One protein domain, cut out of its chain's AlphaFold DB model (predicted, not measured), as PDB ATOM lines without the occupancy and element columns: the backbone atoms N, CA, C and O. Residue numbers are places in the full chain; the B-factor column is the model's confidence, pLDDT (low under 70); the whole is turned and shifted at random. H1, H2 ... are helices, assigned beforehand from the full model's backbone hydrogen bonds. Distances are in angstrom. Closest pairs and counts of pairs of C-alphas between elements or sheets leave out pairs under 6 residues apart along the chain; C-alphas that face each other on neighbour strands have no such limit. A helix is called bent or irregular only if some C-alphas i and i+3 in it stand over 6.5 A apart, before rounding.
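AT A GLANCE: This is residues 112 to 165 of the 199 residues of the protein "Hypothetical protein" of Brandtodinium nutricula (UniProt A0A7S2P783). This domain has little regular structure: two short helices, H1 and H2, lie toward the two ends of a loose, elongated outline, with long loops between them. Residues 112 to 124 lead to H1, residues 134 to 151 join it to H2, and a short tail follows H2. The printed part has 54 residues, of which the helices hold 18; there is no named strand and the class is all helix. The whole is loose, with a radius of gyration of the C-alphas of 12.7 A and spans of 38 by 24 by 18 A.

HOW THE PARTS SIT: H1, residues 125 to 133, and H2, residues 152 to 160, are apart, with no C-alpha of the one within 8 A of the other. In H1 every O i to N i+4 pair is within hydrogen-bond range; in H2, 1 of 5 is, beside 4 of 6 O i to N i+3 pairs.

IN THESE COORDINATES: H1 begins at C-alpha 125 (212.147, -15.024, 49.380) and is 12.4 A long. H2 ends at C-alpha 160 (239.236, -23.439, 44.032) and is 14.6 A long; it is irregular, with C-alphas 156 and 159 7.6 A apart.

THE WHOLE: The two C-alphas farthest apart, of Thr 126 and Pro 165, are 40.0 A apart. The printed part has no cut. The link H1 to H2, 18 residues, is long. Residues 163 to 165 have pLDDT under 70.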
ATOM      1  N   PRO A 112     229.198  -8.191  58.867       83.56
ATOM      2  CA  PRO A 112     228.416  -8.783  57.793       83.56
ATOM      3  C   PRO A 112     229.286  -9.715  56.940       83.56
ATOM      4  O   PRO A 112     230.458  -9.441  56.671       83.56
ATOM      5  N   GLU A 113     228.704 -10.841  56.533       88.69
ATOM      6  CA  GLU A 113     229.390 -11.836  55.702       88.69
ATOM      7  C   GLU A 113     229.464 -11.405  54.233       88.69
ATOM      8  O   GLU A 113     230.418 -11.734  53.528       88.69
ATOM      9  N   ALA A 114     228.456 -10.653  53.787       90.62
ATOM     10  CA  ALA A 114     228.363 -10.095  52.447       90.62
ATOM     11  C   ALA A 114     229.396  -8.979  52.247       90.62
ATOM     12  O   ALA A 114     229.468  -8.042  53.043       90.62
ATOM     13  N   SER A 115     230.150  -9.054  51.149       88.44
ATOM     14  CA  SER A 115     231.142  -8.037  50.791       88.44
ATOM     15  C   SER A 115     230.539  -6.832  50.063       88.44
ATOM     16  O   SER A 115     231.172  -5.781  50.014       88.44
ATOM     17  N   GLY A 116     229.346  -6.960  49.474       89.19
ATOM     18  CA  GLY A 116     228.720  -5.883  48.707       89.19
ATOM     19  C   GLY A 116     227.325  -6.229  48.185       89.19
ATOM     20  O   GLY A 116     226.773  -7.281  48.505       89.19
ATOM     21  N   ALA A 117     226.767  -5.351  47.346       89.38
ATOM     22  CA  ALA A 117     225.425  -5.508  46.768       89.38
ATOM     23  C   ALA A 117     225.280  -6.767  45.892       89.38
ATOM     24  O   ALA A 117     224.192  -7.318  45.760       89.38
ATOM     25  N   ASN A 118     226.387  -7.278  45.351       89.50
ATOM     26  CA  ASN A 118     226.392  -8.490  44.530       89.50
ATOM     27  C   ASN A 118     226.098  -9.768  45.338       89.50
ATOM     28  O   ASN A 118     225.807 -10.809  44.754       89.50
ATOM     29  N   ALA A 119     226.165  -9.705  46.673       91.06
ATOM     30  CA  ALA A 119     225.800 -10.823  47.541       91.06
ATOM     31  C   ALA A 119     224.282 -11.074  47.570       91.06
ATOM     32  O   ALA A 119     223.844 -12.190  47.843       91.06
ATOM     33  N   THR A 120     223.465 -10.052  47.293       91.75
ATOM     34  CA  THR A 120     222.003 -10.174  47.278       91.75
ATOM     35  C   THR A 120     221.509 -10.551  45.883       91.75
ATOM     36  O   THR A 120     221.222  -9.686  45.064       91.75
ATOM     37  N   GLU A 121     221.395 -11.853  45.617       92.75
ATOM     38  CA  GLU A 121     220.961 -12.380  44.308       92.75
ATOM     39  C   GLU A 121     219.448 -12.280  44.067       92.75
ATOM     40  O   GLU A 121     218.990 -12.203  42.929       92.75
ATOM     41  N   PHE A 122     218.650 -12.299  45.136       94.06
ATOM     42  CA  PHE A 122     217.194 -12.361  45.040       94.06
ATOM     43  C   PHE A 122     216.548 -11.245  45.854       94.06
ATOM     44  O   PHE A 122     216.783 -11.124  47.053       94.06
ATOM     45  N   ALA A 123     215.658 -10.485  45.215       92.31
ATOM     46  CA  ALA A 123     214.862  -9.454  45.883       92.31
ATOM     47  C   ALA A 123     213.713 -10.031  46.731       92.31
ATOM     48  O   ALA A 123     213.192  -9.356  47.616       92.31
ATOM     49  N   SER A 124     213.290 -11.274  46.465       95.69
ATOM     50  CA  SER A 124     212.182 -11.913  47.175       95.69
ATOM     51  C   SER A 124     212.502 -13.342  47.612       95.69
ATOM     52  O   SER A 124     213.113 -14.141  46.897       95.69
ATOM     53  N   TYR A 125     212.007 -13.688  48.800       94.12
ATOM     54  CA  TYR A 125     212.147 -15.024  49.380       94.12
ATOM     55  C   TYR A 125     211.466 -16.116  48.535       94.12
ATOM     56  O   TYR A 125     211.953 -17.242  48.438       94.12
ATOM     57  N   THR A 126     210.346 -15.788  47.883       97.31
ATOM     58  CA  THR A 126     209.621 -16.726  47.013       97.31
ATOM     59  C   THR A 126     210.457 -17.133  45.801       97.31
ATOM     60  O   THR A 126     210.485 -18.313  45.448       97.31
ATOM     61  N   THR A 127     211.194 -16.191  45.207       97.00
ATOM     62  CA  THR A 127     212.105 -16.464  44.090       97.00
ATOM     63  C   THR A 127     213.279 -17.332  44.527       97.00
ATOM     64  O   THR A 127     213.570 -18.325  43.860       97.00
ATOM     65  N   LEU A 128     213.897 -17.039  45.678       96.06
ATOM     66  CA  LEU A 128     214.950 -17.885  46.255       96.06
ATOM     67  C   LEU A 128     214.462 -19.331  46.440       96.06
ATOM     68  O   LEU A 128     215.097 -20.277  45.975       96.06
ATOM     69  N   ARG A 129     213.284 -19.518  47.050       97.69
ATOM     70  CA  ARG A 129     212.715 -20.852  47.298       97.69
ATOM     71  C   ARG A 129     212.442 -21.620  46.004       97.69
ATOM     72  O   ARG A 129     212.681 -22.826  45.942       97.69
ATOM     73  N   ASN A 130     211.949 -20.937  44.974       97.69
ATOM     74  CA  ASN A 130     211.704 -21.548  43.671       97.69
ATOM     75  C   ASN A 130     212.999 -21.989  42.980       97.69
ATOM     76  O   ASN A 130     213.001 -23.054  42.363       97.69
ATOM     77  N   ASN A 131     214.086 -21.221  43.107       97.50
ATOM     78  CA  ASN A 131     215.403 -21.609  42.593       97.50
ATOM     79  C   ASN A 131     215.972 -22.818  43.340       97.50
ATOM     80  O   ASN A 131     216.378 -23.784  42.700       97.50
ATOM     81  N   ILE A 132     215.879 -22.834  44.676       95.88
ATOM     82  CA  ILE A 132     216.289 -23.989  45.492       95.88
ATOM     83  C   ILE A 132     215.521 -25.250  45.079       95.88
ATOM     84  O   ILE A 132     216.126 -26.302  44.887       95.88
ATOM     85  N   ARG A 133     214.198 -25.150  44.869       97.62
ATOM     86  CA  ARG A 133     213.364 -26.282  44.420       97.62
ATOM     87  C   ARG A 133     213.790 -26.828  43.055       97.62
ATOM     88  O   ARG A 133     213.574 -28.002  42.779       97.62
ATOM     89  N   LYS A 134     214.344 -25.974  42.197       98.12
ATOM     90  CA  LYS A 134     214.844 -26.340  40.868       98.12
ATOM     91  C   LYS A 134     216.320 -26.741  40.873       98.12
ATOM     92  O   LYS A 134     216.842 -27.067  39.816       98.12
ATOM     93  N   HIS A 135     216.981 -26.713  42.032       97.06
ATOM     94  CA  HIS A 135     218.424 -26.912  42.162       97.06
ATOM     95  C   HIS A 135     219.257 -25.965  41.285       97.06
ATOM     96  O   HIS A 135     220.387 -26.284  40.918       97.06
ATOM     97  N   THR A 136     218.711 -24.790  40.965       97.12
ATOM     98  CA  THR A 136     219.467 -23.742  40.284       97.12
ATOM     99  C   THR A 136     220.535 -23.231  41.246       97.12
ATOM    100  O   THR A 136     220.228 -22.890  42.392       97.12
ATOM    101  N   ARG A 137     221.790 -23.222  40.799       93.56
ATOM    102  CA  ARG A 137     222.917 -22.663  41.556       93.56
ATOM    103  C   ARG A 137     223.042 -21.171  41.271       93.56
ATOM    104  O   ARG A 137     222.427 -20.670  40.336       93.56
ATOM    105  N   SER A 138     223.810 -20.475  42.096       92.69
ATOM    106  CA  SER A 138     224.099 -19.071  41.854       92.69
ATOM    107  C   SER A 138     225.057 -18.903  40.671       92.69
ATOM    108  O   SER A 138     225.983 -19.694  40.504       92.69
ATOM    109  N   ASP A 139     224.836 -17.868  39.855       92.25
ATOM    110  CA  ASP A 139     225.631 -17.636  38.634       92.25
ATOM    111  C   ASP A 139     227.043 -17.116  38.936       92.25
ATOM    112  O   ASP A 139     227.989 -17.330  38.185       92.25
ATOM    113  N   MET A 140     227.176 -16.408  40.054       90.94
ATOM    114  CA  MET A 140     228.429 -15.812  40.502       90.94
ATOM    115  C   MET A 140     229.062 -16.628  41.627       90.94
ATOM    116  O   MET A 140     228.380 -17.035  42.573       90.94
ATOM    117  N   SER A 141     230.384 -16.729  41.578       89.69
ATOM    118  CA  SER A 141     231.211 -17.298  42.632       89.69
ATOM    119  C   SER A 141     230.974 -16.689  44.025       89.69
ATOM    120  O   SER A 141     230.774 -15.472  44.144       89.69
ATOM    121  N   PRO A 142     231.080 -17.495  45.103       90.12
ATOM    122  CA  PRO A 142     231.165 -17.004  46.476       90.12
ATOM    123  C   PRO A 142     232.296 -15.988  46.717       90.12
ATOM    124  O   PRO A 142     232.116 -15.094  47.546       90.12
ATOM    125  N   VAL A 143     233.417 -16.078  45.990       89.44
ATOM    126  CA  VAL A 143     234.595 -15.199  46.144       89.44
ATOM    127  C   VAL A 143     234.251 -13.742  45.844       89.44
ATOM    128  O   VAL A 143     234.751 -12.826  46.493       89.44
ATOM    129  N   HIS A 144     233.332 -13.516  44.905       89.75
ATOM    130  CA  HIS A 144     232.871 -12.179  44.532       89.75
ATOM    131  C   HIS A 144     231.716 -11.655  45.399       89.75
ATOM    132  O   HIS A 144     231.315 -10.499  45.255       89.75
ATOM    133  N   LYS A 145     231.143 -12.497  46.269       92.56
ATOM    134  CA  LYS A 145     229.947 -12.179  47.068       92.56
ATOM    135  C   LYS A 145     230.255 -11.968  48.538       92.56
ATOM    136  O   LYS A 145     229.678 -11.082  49.168       92.56
ATOM    137  N   TYR A 146     231.147 -12.776  49.086       92.56
ATOM    138  CA  TYR A 146     231.374 -12.855  50.522       92.56
ATOM    139  C   TYR A 146     232.795 -12.437  50.882       92.56
ATOM    140  O   TYR A 146     233.678 -12.363  50.033       92.56
ATOM    141  N   TYR A 147     233.026 -12.156  52.158       89.75
ATOM    142  CA  TYR A 147     234.386 -12.073  52.673       89.75
ATOM    143  C   TYR A 147     234.944 -13.472  52.955       89.75
ATOM    144  O   TYR A 147     234.229 -14.379  53.401       89.75
ATOM    145  N   ARG A 148     236.256 -13.612  52.757       86.44
ATOM    146  CA  ARG A 148     237.009 -14.806  53.142       86.44
ATOM    147  C   ARG A 148     236.917 -15.039  54.660       86.44
ATOM    148  O   ARG A 148     236.842 -14.088  55.435       86.44
ATOM    149  N   ASP A 149     236.910 -16.308  55.066       83.06
ATOM    150  CA  ASP A 149     236.967 -16.778  56.463       83.06
ATOM    151  C   ASP A 149     235.821 -16.312  57.385       83.06
ATOM    152  O   ASP A 149     235.913 -16.416  58.606       83.06
ATOM    153  N   LYS A 150     234.701 -15.842  56.822       85.12
ATOM    154  CA  LYS A 150     233.477 -15.581  57.605       85.12
ATOM    155  C   LYS A 150     232.777 -16.859  58.048       85.12
ATOM    156  O   LYS A 150     232.234 -16.915  59.145       85.12
ATOM    157  N   VAL A 151     232.844 -17.890  57.209       84.94
ATOM    158  CA  VAL A 151     232.309 -19.224  57.478       84.94
ATOM    159  C   VAL A 151     233.405 -20.243  57.182       84.94
ATOM    160  O   VAL A 151     234.125 -20.113  56.193       84.94
ATOM    161  N   ALA A 152     233.528 -21.280  58.014       84.75
ATOM    162  CA  ALA A 152     234.555 -22.312  57.842       84.75
ATOM    163  C   ALA A 152     234.478 -23.013  56.471       84.75
ATOM    164  O   ALA A 152     235.502 -23.364  55.892       84.75
ATOM    165  N   SER A 153     233.273 -23.167  55.914       83.12
ATOM    166  CA  SER A 153     233.074 -23.734  54.576       83.12
ATOM    167  C   SER A 153     233.653 -22.855  53.466       83.12
ATOM    168  O   SER A 153     234.173 -23.393  52.489       83.12
ATOM    169  N   HIS A 154     233.624 -21.524  53.621       87.00
ATOM    170  CA  HIS A 154     234.239 -20.608  52.659       87.00
ATOM    171  C   HIS A 154     235.747 -20.840  52.588       87.00
ATOM    172  O   HIS A 154     236.282 -20.899  51.491       87.00
ATOM    173  N   ALA A 155     236.414 -21.055  53.725       83.06
ATOM    174  CA  ALA A 155     237.864 -21.251  53.779       83.06
ATOM    175  C   ALA A 155     238.346 -22.487  52.995       83.06
ATOM    176  O   ALA A 155     239.426 -22.457  52.409       83.06
ATOM    177  N   ILE A 156     237.545 -23.559  52.962       83.88
ATOM    178  CA  ILE A 156     237.898 -24.815  52.280       83.88
ATOM    179  C   ILE A 156     237.854 -24.642  50.756       83.88
ATOM    180  O   ILE A 156     238.744 -25.119  50.057       83.88
ATOM    181  N   GLY A 157     236.823 -23.966  50.243       81.25
ATOM    182  CA  GLY A 157     236.593 -23.805  48.803       81.25
ATOM    183  C   GLY A 157     237.139 -22.511  48.199       81.25
ATOM    184  O   GLY A 157     237.061 -22.348  46.987       81.25
ATOM    185  N   TRP A 158     237.677 -21.592  49.008       85.25
ATOM    186  CA  TRP A 158     237.997 -20.230  48.560       85.25
ATOM    187  C   TRP A 158     238.997 -20.175  47.404       85.25
ATOM    188  O   TRP A 158     238.866 -19.346  46.516       85.25
ATOM    189  N   ASN A 159     239.992 -21.063  47.423       80.94
ATOM    190  CA  ASN A 159     241.080 -21.059  46.443       80.94
ATOM    191  C   ASN A 159     240.793 -21.986  45.246       80.94
ATOM    192  O   ASN A 159     241.702 -22.278  44.479       80.94
ATOM    193  N   ALA A 160     239.571 -22.513  45.113       80.94
ATOM    194  CA  ALA A 160     239.236 -23.439  44.032       80.94
ATOM    195  C   ALA A 160     239.116 -22.750  42.662       80.94
ATOM    196  O   ALA A 160     239.210 -23.425  41.644       80.94
ATOM    197  N   GLU A 161     238.886 -21.435  42.643       73.44
ATOM    198  CA  GLU A 161     238.640 -20.662  41.417       73.44
ATOM    199  C   GLU A 161     239.836 -19.834  40.947       73.44
ATOM    200  O   GLU A 161     239.798 -19.268  39.856       73.44
ATOM    201  N   ASP A 162     240.902 -19.753  41.746       72.06
ATOM    202  CA  ASP A 162     242.137 -19.132  41.287       72.06
ATOM    203  C   ASP A 162     242.790 -20.066  40.253       72.06
ATOM    204  O   ASP A 162     243.536 -20.981  40.598       72.06
ATOM    205  N   ASP A 163     242.554 -19.794  38.967       64.69
ATOM    206  CA  ASP A 163     243.234 -20.440  37.827       64.69
ATOM    207  C   ASP A 163     244.756 -20.216  37.834       64.69
ATOM    208  O   ASP A 163     245.489 -20.762  37.010       64.69
ATOM    209  N   ASN A 164     245.253 -19.388  38.754       66.00
ATOM    210  CA  ASN A 164     246.667 -19.147  38.920       66.00
ATOM    211  C   ASN A 164     247.258 -20.222  39.853       66.00
ATOM    212  O   ASN A 164     247.106 -20.113  41.072       66.00
ATOM    213  N   PRO A 165     248.005 -21.222  39.339       57.50
ATOM    214  CA  PRO A 165     248.587 -22.292  40.159       57.50
ATOM    215  C   PRO A 165     249.620 -21.780  41.180       57.50
ATOM    216  O   PRO A 165     250.098 -22.535  42.025       57.50
TER     217      PRO A 165